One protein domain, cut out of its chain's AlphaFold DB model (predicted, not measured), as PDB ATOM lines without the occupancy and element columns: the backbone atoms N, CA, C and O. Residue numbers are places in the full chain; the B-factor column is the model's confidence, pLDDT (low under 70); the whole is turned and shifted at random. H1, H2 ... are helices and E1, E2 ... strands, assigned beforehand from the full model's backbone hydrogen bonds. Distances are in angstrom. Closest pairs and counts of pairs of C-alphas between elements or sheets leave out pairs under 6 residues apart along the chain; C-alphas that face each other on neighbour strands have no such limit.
ATOM      1  N   TYR A 206     140.551  98.477 194.402       97.50
ATOM      2  CA  TYR A 206     139.797  99.673 194.047       97.50
ATOM      3  C   TYR A 206     140.083 100.079 192.601       97.50
ATOM      4  O   TYR A 206     141.239 100.112 192.178       97.50
ATOM      5  N   THR A 207     139.042 100.424 191.847       97.62
ATOM      6  CA  THR A 207     139.143 100.891 190.454       97.62
ATOM      7  C   THR A 207     138.111 101.987 190.214       97.62
ATOM      8  O   THR A 207     136.958 101.839 190.611       97.62
ATOM      9  N   LYS A 208     138.495 103.098 189.586       97.50
ATOM     10  CA  LYS A 208     137.551 104.154 189.201       97.50
ATOM     11  C   LYS A 208     136.786 103.757 187.939       97.50
ATOM     12  O   LYS A 208     137.294 103.050 187.072       97.50
ATOM     13  N   ALA A 209     135.556 104.233 187.851       95.31
ATOM     14  CA  ALA A 209     134.722 104.220 186.663       95.31
ATOM     15  C   ALA A 209     134.107 105.619 186.538       95.31
ATOM     16  O   ALA A 209     132.948 105.845 186.900       95.31
ATOM     17  N   GLY A 210     134.935 106.590 186.144       92.12
ATOM     18  CA  GLY A 210     134.589 108.008 186.233       92.12
ATOM     19  C   GLY A 210     134.276 108.424 187.684       92.12
ATOM     20  O   GLY A 210     135.145 108.277 188.547       92.12
ATOM     21  N   PRO A 211     133.061 108.928 187.990       90.75
ATOM     22  CA  PRO A 211     132.702 109.383 189.338       90.75
ATOM     23  C   PRO A 211     132.432 108.242 190.333       90.75
ATOM     24  O   PRO A 211     132.249 108.495 191.523       90.75
ATOM     25  N   VAL A 212     132.363 106.993 189.865       94.19
ATOM     26  CA  VAL A 212     132.079 105.824 190.705       94.19
ATOM     27  C   VAL A 212     133.378 105.122 191.076       94.19
ATOM     28  O   VAL A 212     134.233 104.893 190.220       94.19
ATOM     29  N   LEU A 213     133.516 104.722 192.340       96.38
ATOM     30  CA  LEU A 213     134.578 103.813 192.771       96.38
ATOM     31  C   LEU A 213     134.040 102.383 192.864       96.38
ATOM     32  O   LEU A 213     133.091 102.117 193.602       96.38
ATOM     33  N   VAL A 214     134.666 101.464 192.141       95.88
ATOM     34  CA  VAL A 214     134.411 100.023 192.206       95.88
ATOM     35  C   VAL A 214     135.389  99.396 193.193       95.88
ATOM     36  O   VAL A 214     136.596  99.619 193.088       95.88
ATOM     37  N   ALA A 215     134.879  98.606 194.133       95.56
ATOM     38  CA  ALA A 215     135.663  97.863 195.109       95.56
ATOM     39  C   ALA A 215     135.334  96.365 195.047       95.56
ATOM     40  O   ALA A 215     134.168  95.980 195.158       95.56
ATOM     41  N   ILE A 216     136.362  95.531 194.890       94.94
ATOM     42  CA  ILE A 216     136.259  94.064 194.858       94.94
ATOM     43  C   ILE A 216     136.780  93.510 196.182       94.94
ATOM     44  O   ILE A 216     137.871  93.882 196.608       94.94
ATOM     45  N   ASN A 217     136.050  92.609 196.843       93.50
ATOM     46  CA  ASN A 217     136.556  92.025 198.086       93.50
ATOM     47  C   ASN A 217     137.788  91.127 197.835       93.50
ATOM     48  O   ASN A 217     137.665  90.149 197.100       93.50
ATOM     49  N   PRO A 218     138.948  91.396 198.468       92.19
ATOM     50  CA  PRO A 218     140.164  90.592 198.302       92.19
ATOM     51  C   PRO A 218     140.100  89.176 198.890       92.19
ATOM     52  O   PRO A 218     140.982  88.370 198.599       92.19
ATOM     53  N   PHE A 219     139.155  88.883 199.794       91.94
ATOM     54  CA  PHE A 219     139.108  87.649 200.603       91.94
ATOM     55  C   PHE A 219     140.403  87.334 201.382       91.94
ATOM     56  O   PHE A 219     140.605  86.224 201.877       91.94
ATOM     57  N   LYS A 220     141.290  88.321 201.516       91.75
ATOM     58  CA  LYS A 220     142.555  88.257 202.246       91.75
ATOM     59  C   LYS A 220     142.918  89.643 202.767       91.75
ATOM     60  O   LYS A 220     142.385  90.652 202.311       91.75
ATOM     61  N   LYS A 221     143.847  89.701 203.721       91.06
ATOM     62  CA  LYS A 221     144.388  90.978 204.199       91.06
ATOM     63  C   LYS A 221     145.248  91.610 203.104       91.06
ATOM     64  O   LYS A 221     146.144  90.950 202.583       91.06
ATOM     65  N   VAL A 222     145.001  92.885 202.816       92.00
ATOM     66  CA  VAL A 222     145.815  93.703 201.910       92.00
ATOM     67  C   VAL A 222     146.243  94.968 202.662       92.00
ATOM     68  O   VAL A 222     145.386  95.599 203.288       92.00
ATOM     69  N   PRO A 223     147.538  95.340 202.669       92.06
ATOM     70  CA  PRO A 223     148.038  96.486 203.429       92.06
ATOM     71  C   PRO A 223     147.721  97.817 202.721       92.06
ATOM     72  O   PRO A 223     148.614  98.473 202.204       92.06
ATOM     73  N   LEU A 224     146.441  98.199 202.665       91.19
ATOM     74  CA  LEU A 224     145.961  99.426 201.994       91.19
ATOM     75  C   LEU A 224     145.425 100.482 202.968       91.19
ATOM     76  O   LEU A 224     145.048 101.580 202.566       91.19
ATOM     77  N   TYR A 225     145.379 100.150 204.257       92.62
ATOM     78  CA  TYR A 225     144.826 100.999 205.303       92.62
ATOM     79  C   TYR A 225     145.896 101.310 206.344       92.62
ATOM     80  O   TYR A 225     146.721 100.459 206.676       92.62
ATOM     81  N   GLY A 226     145.873 102.531 206.867       93.44
ATOM     82  CA  GLY A 226     146.829 103.009 207.859       93.44
ATOM     83  C   GLY A 226     146.941 104.529 207.847       93.44
ATOM     84  O   GLY A 226     146.519 105.183 206.891       93.44
ATOM     85  N   ASN A 227     147.528 105.087 208.908       94.38
ATOM     86  CA  ASN A 227     147.705 106.535 209.048       94.38
ATOM     87  C   ASN A 227     148.550 107.120 207.909       94.38
ATOM     88  O   ASN A 227     148.185 108.158 207.363       94.38
ATOM     89  N   ASP A 228     149.587 106.402 207.474       94.25
ATOM     90  CA  ASP A 228     150.452 106.818 206.365       94.25
ATOM     91  C   ASP A 228     149.656 107.025 205.066       94.25
ATOM     92  O   ASP A 228     149.815 108.036 204.382       94.25
ATOM     93  N   TYR A 229     148.728 106.110 204.755       94.19
ATOM     94  CA  TYR A 229     147.848 106.232 203.589       94.19
ATOM     95  C   TYR A 229     146.874 107.402 203.738       94.19
ATOM     96  O   TYR A 229     146.670 108.156 202.786       94.19
ATOM     97  N   ILE A 230     146.286 107.585 204.924       94.00
ATOM     98  CA  ILE A 230     145.379 108.710 205.197       94.00
ATOM     99  C   ILE A 230     146.107 110.042 204.972       94.00
ATOM    100  O   ILE A 230     145.573 110.928 204.301       94.00
ATOM    101  N   GLU A 231     147.320 110.191 205.504       94.88
ATOM    102  CA  GLU A 231     148.129 111.393 205.304       94.88
ATOM    103  C   GLU A 231     148.515 111.598 203.840       94.88
ATOM    104  O   GLU A 231     148.403 112.718 203.337       94.88
ATOM    105  N   ALA A 232     148.915 110.535 203.143       95.00
ATOM    106  CA  ALA A 232     149.288 110.610 201.739       95.00
ATOM    107  C   ALA A 232     148.127 111.091 200.851       95.00
ATOM    108  O   ALA A 232     148.321 111.967 200.004       95.00
ATOM    109  N   TYR A 233     146.906 110.590 201.077       94.75
ATOM    110  CA  TYR A 233     145.725 111.056 200.341       94.75
ATOM    111  C   TYR A 233     145.328 112.488 200.713       94.75
ATOM    112  O   TYR A 233     145.039 113.277 199.815       94.75
ATOM    113  N   LYS A 234     145.403 112.871 201.997       91.75
ATOM    114  CA  LYS A 234     145.164 114.264 202.430       91.75
ATOM    115  C   LYS A 234     146.140 115.251 201.784       91.75
ATOM    116  O   LYS A 234     145.751 116.351 201.403       91.75
ATOM    117  N   ARG A 235     147.417 114.867 201.659       93.06
ATOM    118  CA  ARG A 235     148.465 115.679 201.011       93.06
ATOM    119  C   ARG A 235     148.474 115.552 199.486       93.06
ATOM    120  O   ARG A 235     149.266 116.236 198.844       93.06
ATOM    121  N   LYS A 236     147.621 114.696 198.908       89.81
ATOM    122  CA  LYS A 236     147.597 114.352 197.476       89.81
ATOM    123  C   LYS A 236     148.948 113.867 196.936       89.81
ATOM    124  O   LYS A 236     149.274 114.096 195.778       89.81
ATOM    125  N   SER A 237     149.747 113.199 197.765       91.12
ATOM    126  CA  SER A 237     151.005 112.588 197.317       91.12
ATOM    127  C   SER A 237     150.790 111.235 196.627       91.12
ATOM    128  O   SER A 237     151.718 110.700 196.028       91.12
ATOM    129  N   ILE A 238     149.580 110.675 196.724       90.94
ATOM    130  CA  ILE A 238     149.130 109.458 196.041       90.94
ATOM    131  C   ILE A 238     147.785 109.760 195.372       90.94
ATOM    132  O   ILE A 238     146.897 110.337 195.999       90.94
ATOM    133  N   GLU A 239     147.621 109.339 194.116       88.94
ATOM    134  CA  GLU A 239     146.399 109.569 193.319       88.94
ATOM    135  C   GLU A 239     145.675 108.277 192.899       88.94
ATOM    136  O   GLU A 239     144.643 108.329 192.217       88.94
ATOM    137  N   SER A 240     146.178 107.115 193.326       93.56
ATOM    138  CA  SER A 240     145.578 105.821 192.995       93.56
ATOM    139  C   SER A 240     144.144 105.694 193.544       93.56
ATOM    140  O   SER A 240     143.809 106.296 194.573       93.56
ATOM    141  N   PRO A 241     143.267 104.914 192.882       96.50
ATOM    142  CA  PRO A 241     141.898 104.681 193.328       96.50
ATOM    143  C   PRO A 241     141.851 104.147 194.757       96.50
ATOM    144  O   PRO A 241     142.431 103.108 195.059       96.50
ATOM    145  N   HIS A 242     141.132 104.845 195.634       96.12
ATOM    146  CA  HIS A 242     140.964 104.432 197.021       96.12
ATOM    147  C   HIS A 242     139.767 105.131 197.660       96.12
ATOM    148  O   HIS A 242     139.411 106.245 197.272       96.12
ATOM    149  N   VAL A 243     139.184 104.513 198.690       96.00
ATOM    150  CA  VAL A 243     138.075 105.117 199.447       96.00
ATOM    151  C   VAL A 243     138.484 106.447 200.091       96.00
ATOM    152  O   VAL A 243     137.734 107.412 200.023       96.00
ATOM    153  N   TYR A 244     139.716 106.552 200.600       95.75
ATOM    154  CA  TYR A 244     140.239 107.802 201.167       95.75
ATOM    155  C   TYR A 244     140.318 108.940 200.145       95.75
ATOM    156  O   TYR A 244     140.087 110.085 200.518       95.75
ATOM    157  N   ALA A 245     140.572 108.648 198.864       94.44
ATOM    158  CA  ALA A 245     140.561 109.669 197.816       94.44
ATOM    159  C   ALA A 245     139.141 110.212 197.563       94.44
ATOM    160  O   ALA A 245     138.963 111.410 197.330       94.44
ATOM    161  N   ILE A 246     138.127 109.341 197.642       94.88
ATOM    162  CA  ILE A 246     136.712 109.724 197.533       94.88
ATOM    163  C   ILE A 246     136.291 110.560 198.744       94.88
ATOM    164  O   ILE A 246     135.711 111.629 198.578       94.88
ATOM    165  N   THR A 247     136.643 110.116 199.953       94.56
ATOM    166  CA  THR A 247     136.353 110.842 201.194       94.56
ATOM    167  C   THR A 247     137.029 112.214 201.229       94.56
ATOM    168  O   THR A 247     136.373 113.199 201.557       94.56
ATOM    169  N   ASP A 248     138.309 112.307 200.855       93.50
ATOM    170  CA  ASP A 248     139.029 113.584 200.772       93.50
ATOM    171  C   ASP A 248     138.356 114.544 199.782       93.50
ATOM    172  O   ASP A 248     138.155 115.720 200.089       93.50
ATOM    173  N   THR A 249     137.963 114.039 198.611       92.75
ATOM    174  CA  THR A 249     137.273 114.845 197.597       92.75
ATOM    175  C   THR A 249     135.936 115.360 198.120       92.75
ATOM    176  O   THR A 249     135.723 116.570 198.092       92.75
ATOM    177  N   ALA A 250     135.104 114.493 198.701       94.81
ATOM    178  CA  ALA A 250     133.817 114.885 199.275       94.81
ATOM    179  C   ALA A 250     133.972 115.930 200.395       94.81
ATOM    180  O   ALA A 250     133.272 116.939 200.404       94.81
ATOM    181  N   ILE A 251     134.927 115.751 201.315       94.50
ATOM    182  CA  ILE A 251     135.173 116.722 202.396       94.50
ATOM    183  C   ILE A 251     135.646 118.067 201.829       94.50
ATOM    184  O   ILE A 251     135.222 119.121 202.309       94.50
ATOM    185  N   ARG A 252     136.525 118.062 200.820       93.00
ATOM    186  CA  ARG A 252     136.999 119.302 200.190       93.00
ATOM    187  C   ARG A 252     135.888 120.031 199.445       93.00
ATOM    188  O   ARG A 252     135.817 121.249 199.558       93.00
ATOM    189  N   GLU A 253     135.046 119.313 198.713       95.00
ATOM    190  CA  GLU A 253     133.908 119.892 197.987       95.00
ATOM    191  C   GLU A 253     132.870 120.457 198.955       95.00
ATOM    192  O   GLU A 253     132.488 121.613 198.815       95.00
ATOM    193  N   MET A 254     132.537 119.723 200.020       97.06
ATOM    194  CA  MET A 254     131.659 120.211 201.087       97.06
ATOM    195  C   MET A 254     132.141 121.542 201.677       97.06
ATOM    196  O   MET A 254     131.349 122.453 201.884       97.06
ATOM    197  N   ARG A 255     133.449 121.668 201.940       95.62
ATOM    198  CA  ARG A 255     134.039 122.887 202.521       95.62
ATOM    199  C   ARG A 255     134.186 124.033 201.528       95.62
ATOM    200  O   ARG A 255     134.174 125.180 201.947       95.62
ATOM    201  N   ARG A 256     134.432 123.728 200.252       96.94
ATOM    202  CA  ARG A 256     134.627 124.735 199.200       96.94
ATOM    203  C   ARG A 256     133.297 125.325 198.752       96.94
ATOM    204  O   ARG A 256     133.217 126.529 198.552       96.94
ATOM    205  N   ASP A 257     132.308 124.459 198.564       96.25
ATOM    206  CA  ASP A 257     131.028 124.812 197.954       96.25
ATOM    207  C   ASP A 257     129.947 125.080 199.009       96.25
ATOM    208  O   ASP A 257     128.875 125.555 198.657       96.25
ATOM    209  N   GLU A 258     130.221 124.778 200.286       96.38
ATOM    210  CA  GLU A 258     129.283 124.909 201.414       96.38
ATOM    211  C   GLU A 258     127.980 124.115 201.203       96.38
ATOM    212  O   GLU A 258     126.919 124.455 201.719       96.38
ATOM    213  N   VAL A 259     128.067 123.012 200.448       95.94
ATOM    214  CA  VAL A 259     126.947 122.117 200.133       95.94
ATOM    215  C   VAL A 259     127.190 120.730 200.718       95.94
ATOM    216  O   VAL A 259     128.265 120.145 200.550       95.94
ATOM    217  N   ASN A 260     126.152 120.172 201.346       95.31
ATOM    218  CA  ASN A 260     126.148 118.814 201.889       95.31
ATOM    219  C   ASN A 260     126.537 117.772 200.829       95.31
ATOM    220  O   ASN A 260     125.988 117.748 199.724       95.31
ATOM    221  N   GLN A 261     127.448 116.870 201.195       95.25
ATOM    222  CA  GLN A 261     127.891 115.766 200.344       95.25
ATOM    223  C   GLN A 261     127.387 114.433 200.878       95.25
ATOM    224  O   GLN A 261     127.306 114.224 202.088       95.25
ATOM    225  N   SER A 262     127.099 113.506 199.967       94.88
ATOM    226  CA  SER A 262     126.713 112.143 200.319       94.88
ATOM    227  C   SER A 262     127.592 111.125 199.598       94.88
ATOM    228  O   SER A 262     127.912 111.265 198.413       94.88
ATOM    229  N   ILE A 263     127.988 110.087 200.334       94.00
ATOM    230  CA  ILE A 263     128.684 108.917 199.803       94.00
ATOM    231  C   ILE A 263     127.717 107.751 199.931       94.00
ATOM    232  O   ILE A 263     127.384 107.325 201.037       94.00
ATOM    233  N   ILE A 264     127.251 107.239 198.797       93.94
ATOM    234  CA  ILE A 264     126.322 106.115 198.773       93.94
ATOM    235  C   ILE A 264     127.149 104.862 198.520       93.94
ATOM    236  O   ILE A 264     127.902 104.810 197.557       93.94
ATOM    237  N   ILE A 265     127.006 103.842 199.361       92.25
ATOM    238  CA  ILE A 265     127.683 102.553 199.187       92.25
ATOM    239  C   ILE A 265     126.617 101.515 198.857       92.25
ATOM    240  O   ILE A 265     125.696 101.299 199.642       92.25
ATOM    241  N   ARG A 266     126.729 100.875 197.691       89.56
ATOM    242  CA  ARG A 266     125.825  99.790 197.287       89.56
ATOM    243  C   ARG A 266     126.613  98.508 197.076       89.56
ATOM    244  O   ARG A 266     127.598  98.511 196.344       89.56
ATOM    245  N   SER A 267     126.145  97.426 197.689       83.00
ATOM    246  CA  SER A 267     126.604  96.065 197.403       83.00
ATOM    247  C   SER A 267     125.691  95.446 196.358       83.00
ATOM    248  O   SER A 267     124.468  95.562 196.471       83.00
ATOM    249  N   VAL A 268     126.257  94.777 195.360       71.88
ATOM    250  CA  VAL A 268     125.472  94.059 194.350       71.88
ATOM    251  C   VAL A 268     125.626  92.557 194.590       71.88
ATOM    252  O   VAL A 268     126.698  92.006 194.381       71.88
ATOM    253  N   GLY A 269     124.550  91.904 195.041       63.16
ATOM    254  CA  GLY A 269     124.482  90.451 195.248       63.16
ATOM    255  C   GLY A 269     125.170  89.921 196.515       63.16
ATOM    256  O   GLY A 269     125.811  90.659 197.262       63.16
ATOM    257  N   PHE A 270     125.027  88.608 196.742       52.28
ATOM    258  CA  PHE A 270     125.769  87.857 197.767       52.28
ATOM    259  C   PHE A 270     127.279  87.757 197.448       52.28
ATOM    260  O   PHE A 270     128.065  87.387 198.318       52.28
ATOM    261  N   ASP A 271     127.683  88.199 196.249       48.69
ATOM    262  CA  ASP A 271     129.059  88.264 195.764       48.69
ATOM    263  C   ASP A 271     129.554  89.725 195.684       48.69
ATOM    264  O   ASP A 271     129.670  90.322 194.623       48.69
ATOM    265  N   GLN A 272     129.806  90.313 196.854       53.62
ATOM    266  CA  GLN A 272     130.958  91.160 197.222       53.62
ATOM    267  C   GLN A 272     131.606  92.131 196.198       53.62
ATOM    268  O   GLN A 272     132.821  92.362 196.240       53.62
ATOM    269  N   LEU A 273     130.813  92.767 195.340       52.75
ATOM    270  CA  LEU A 273     131.202  93.970 194.603       52.75
ATOM    271  C   LEU A 273     130.504  95.185 195.226       52.75
ATOM    272  O   LEU A 273     129.271  95.246 195.263       52.75
ATOM    273  N   PHE A 274     131.284  96.165 195.686       59.75
ATOM    274  CA  PHE A 274     130.754  97.433 196.189       59.75
ATOM    275  C   PHE A 274     130.998  98.545 195.172       59.75
ATOM    276  O   PHE A 274     132.123  98.755 194.722       59.75
ATOM    277  N   ALA A 275     129.945  99.281 194.831       59.19
ATOM    278  CA  ALA A 275     130.042 100.526 194.083       59.19
ATOM    279  C   ALA A 275     129.797 101.696 195.038       59.19
ATOM    280  O   ALA A 275     128.797 101.710 195.763       59.19
ATOM    281  N   ILE A 276     130.702 102.672 195.024       61.97
ATOM    282  CA  ILE A 276     130.609 103.890 195.826       61.97
ATOM    283  C   ILE A 276     130.449 105.092 194.888       61.97
ATOM    284  O   ILE A 276     131.455 105.636 194.420       61.97
ATOM    285  N   PRO A 277     129.213 105.492 194.537       53.03
ATOM    286  CA  PRO A 277     128.962 106.787 193.917       53.03
ATOM    287  C   PRO A 277     129.025 107.938 194.934       53.03
ATOM    288  O   PRO A 277     128.507 107.844 196.049       53.03
ATOM    289  N   VAL A 278     129.602 109.061 194.505       47.22
ATOM    290  CA  VAL A 278     129.431 110.370 195.155       47.22
ATOM    291  C   VAL A 278     128.192 111.027 194.551       47.22
ATOM    292  O   VAL A 278     128.031 111.033 193.330       47.22
ATOM    293  N   SER A 279     127.275 111.526 195.379       49.88
ATOM    294  CA  SER A 279     126.070 112.228 194.913       49.88
ATOM    295  C   SER A 279     125.948 113.593 195.583       49.88
ATOM    296  O   SER A 279     126.124 113.716 196.797       49.88
ATOM    297  N   HIS A 280     125.616 114.608 194.782       47.84
ATOM    298  CA  HIS A 280     125.177 115.911 195.266       47.84
ATOM    299  C   HIS A 280     123.694 115.863 195.651       47.84
ATOM    300  O   HIS A 280     122.891 115.235 194.960       47.84
ATOM    301  N   SER A 281     123.374 116.594 196.719       40.34
ATOM    302  CA  SER A 281     122.042 116.908 197.253       40.34
ATOM    303  C   SER A 281     121.464 115.943 198.293       40.34
ATOM    304  O   SER A 281     120.896 114.900 197.981       40.34
ATOM    305  N   PHE A 282     121.487 116.417 199.539       33.94
ATOM    306  CA  PHE A 282     120.370 116.271 200.469       33.94
ATOM    307  C   PHE A 282     120.107 117.658 201.084       33.94
ATOM    308  O   PHE A 282     120.997 118.224 201.729       33.94
ATOM    309  N   CYS A 283     118.922 118.228 200.830       36.12
ATOM    310  CA  CYS A 283     118.417 119.348 201.623       36.12
ATOM    311  C   CYS A 283     118.164 118.823 203.037       36.12
ATOM    312  O   CYS A 283     117.451 117.835 203.202       36.12
ATOM    313  N   MET A 284     118.764 119.462 204.039       34.03
ATOM    314  CA  MET A 284     118.186 119.439 205.376       34.03
ATOM    315  C   MET A 284     117.102 120.512 205.371       34.03
ATOM    316  O   MET A 284     117.423 121.682 205.182       34.03
ATOM    317  N   ASP A 285     115.845 120.097 205.489       36.12
ATOM    318  CA  ASP A 285     114.792 121.011 205.925       36.12
ATOM    319  C   ASP A 285     115.051 121.321 207.412       36.12
ATOM    320  O   ASP A 285     115.296 120.399 208.197       36.12
ATOM    321  N   GLU A 286     115.097 122.619 207.738       42.53
ATOM    322  CA  GLU A 286     115.196 123.181 209.101       42.53
ATOM    323  C   GLU A 286     114.000 122.809 209.988       42.53
ATOM    324  O   GLU A 286     112.854 122.788 209.480       42.53
TER     325      GLU A 286
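What this domain is: This is residues 206 to 286 of the 286 residues of an uncharacterized protein of Fagus sylvatica (UniProt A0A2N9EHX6). A strongly twisted sheet of five strands, with long E5 in its middle, has the long helix H2 over one face; the short helix H1 packs on H2, on the side away from the sheet. The 81 printed residues include two named helices and five named strands, in the order E1, E2, H1, H2, E3, E4, E5. The sheet is branched and antiparallel, E5 pairing with E2, E3 and E4, and E2 also with E1; the class is mixed, helices and strands. The whole is only just loose, close to compact, with a radius of gyration of the C-alphas of 14.2 A and spans of 44 by 34 by 22 A.

How they stand to each other: E1, residues 206 to 209, and E2, residues 212 to 216, form an antiparallel hairpin, N 207 and O 214 within hydrogen-bond range at 2.9 A. On the other side of E2 is E5, residues 273 to 280, antiparallel, N 215 and O 274 within range at 2.8 A. H1, residues 227 to 234, is not on the sheet. It touches residues 244 to 248 alone of H2, residues 243 to 257, at a steep tilt of 42 degrees, the same way; the closest C-alphas, of Tyr 233 and Ala 245, are 5.9 A apart. H2 is on the sheet at a height of 9.3 A, over E5 and E3, residues 261 to 263, along the strands at 3 degrees to E3 on the local plane. The closest C-alphas of H2 and E3, of Met 254 and Gln 261, are 5.9 A apart. E3 is antiparallel to E5, N 279 and O 262 within range at 3.1 A, and runs on into E4, residues 266 to 268, at 25 degrees. E4 and E5 form a hairpin, N 266 and O 275 within range at 2.9 A. In H1 and H2 every O i to N i+4 pair is within hydrogen-bond range.

Where its parts are: E1 begins at C-alpha 206 (139.797, 99.673, 194.047). H2 spans 21.0 A from C-alpha 243 (138.075, 105.117, 199.447), and E5 spans 22.8 A to C-alpha 280 (125.177, 115.911, 195.266).

The domain as a whole: The C-alphas farthest apart, of Lys 220 and Glu 286, are 44.9 A apart. The printed part has no cut and no long link. Residues 269 to 286 are under pLDDT 70, and E5 has a mean of 54.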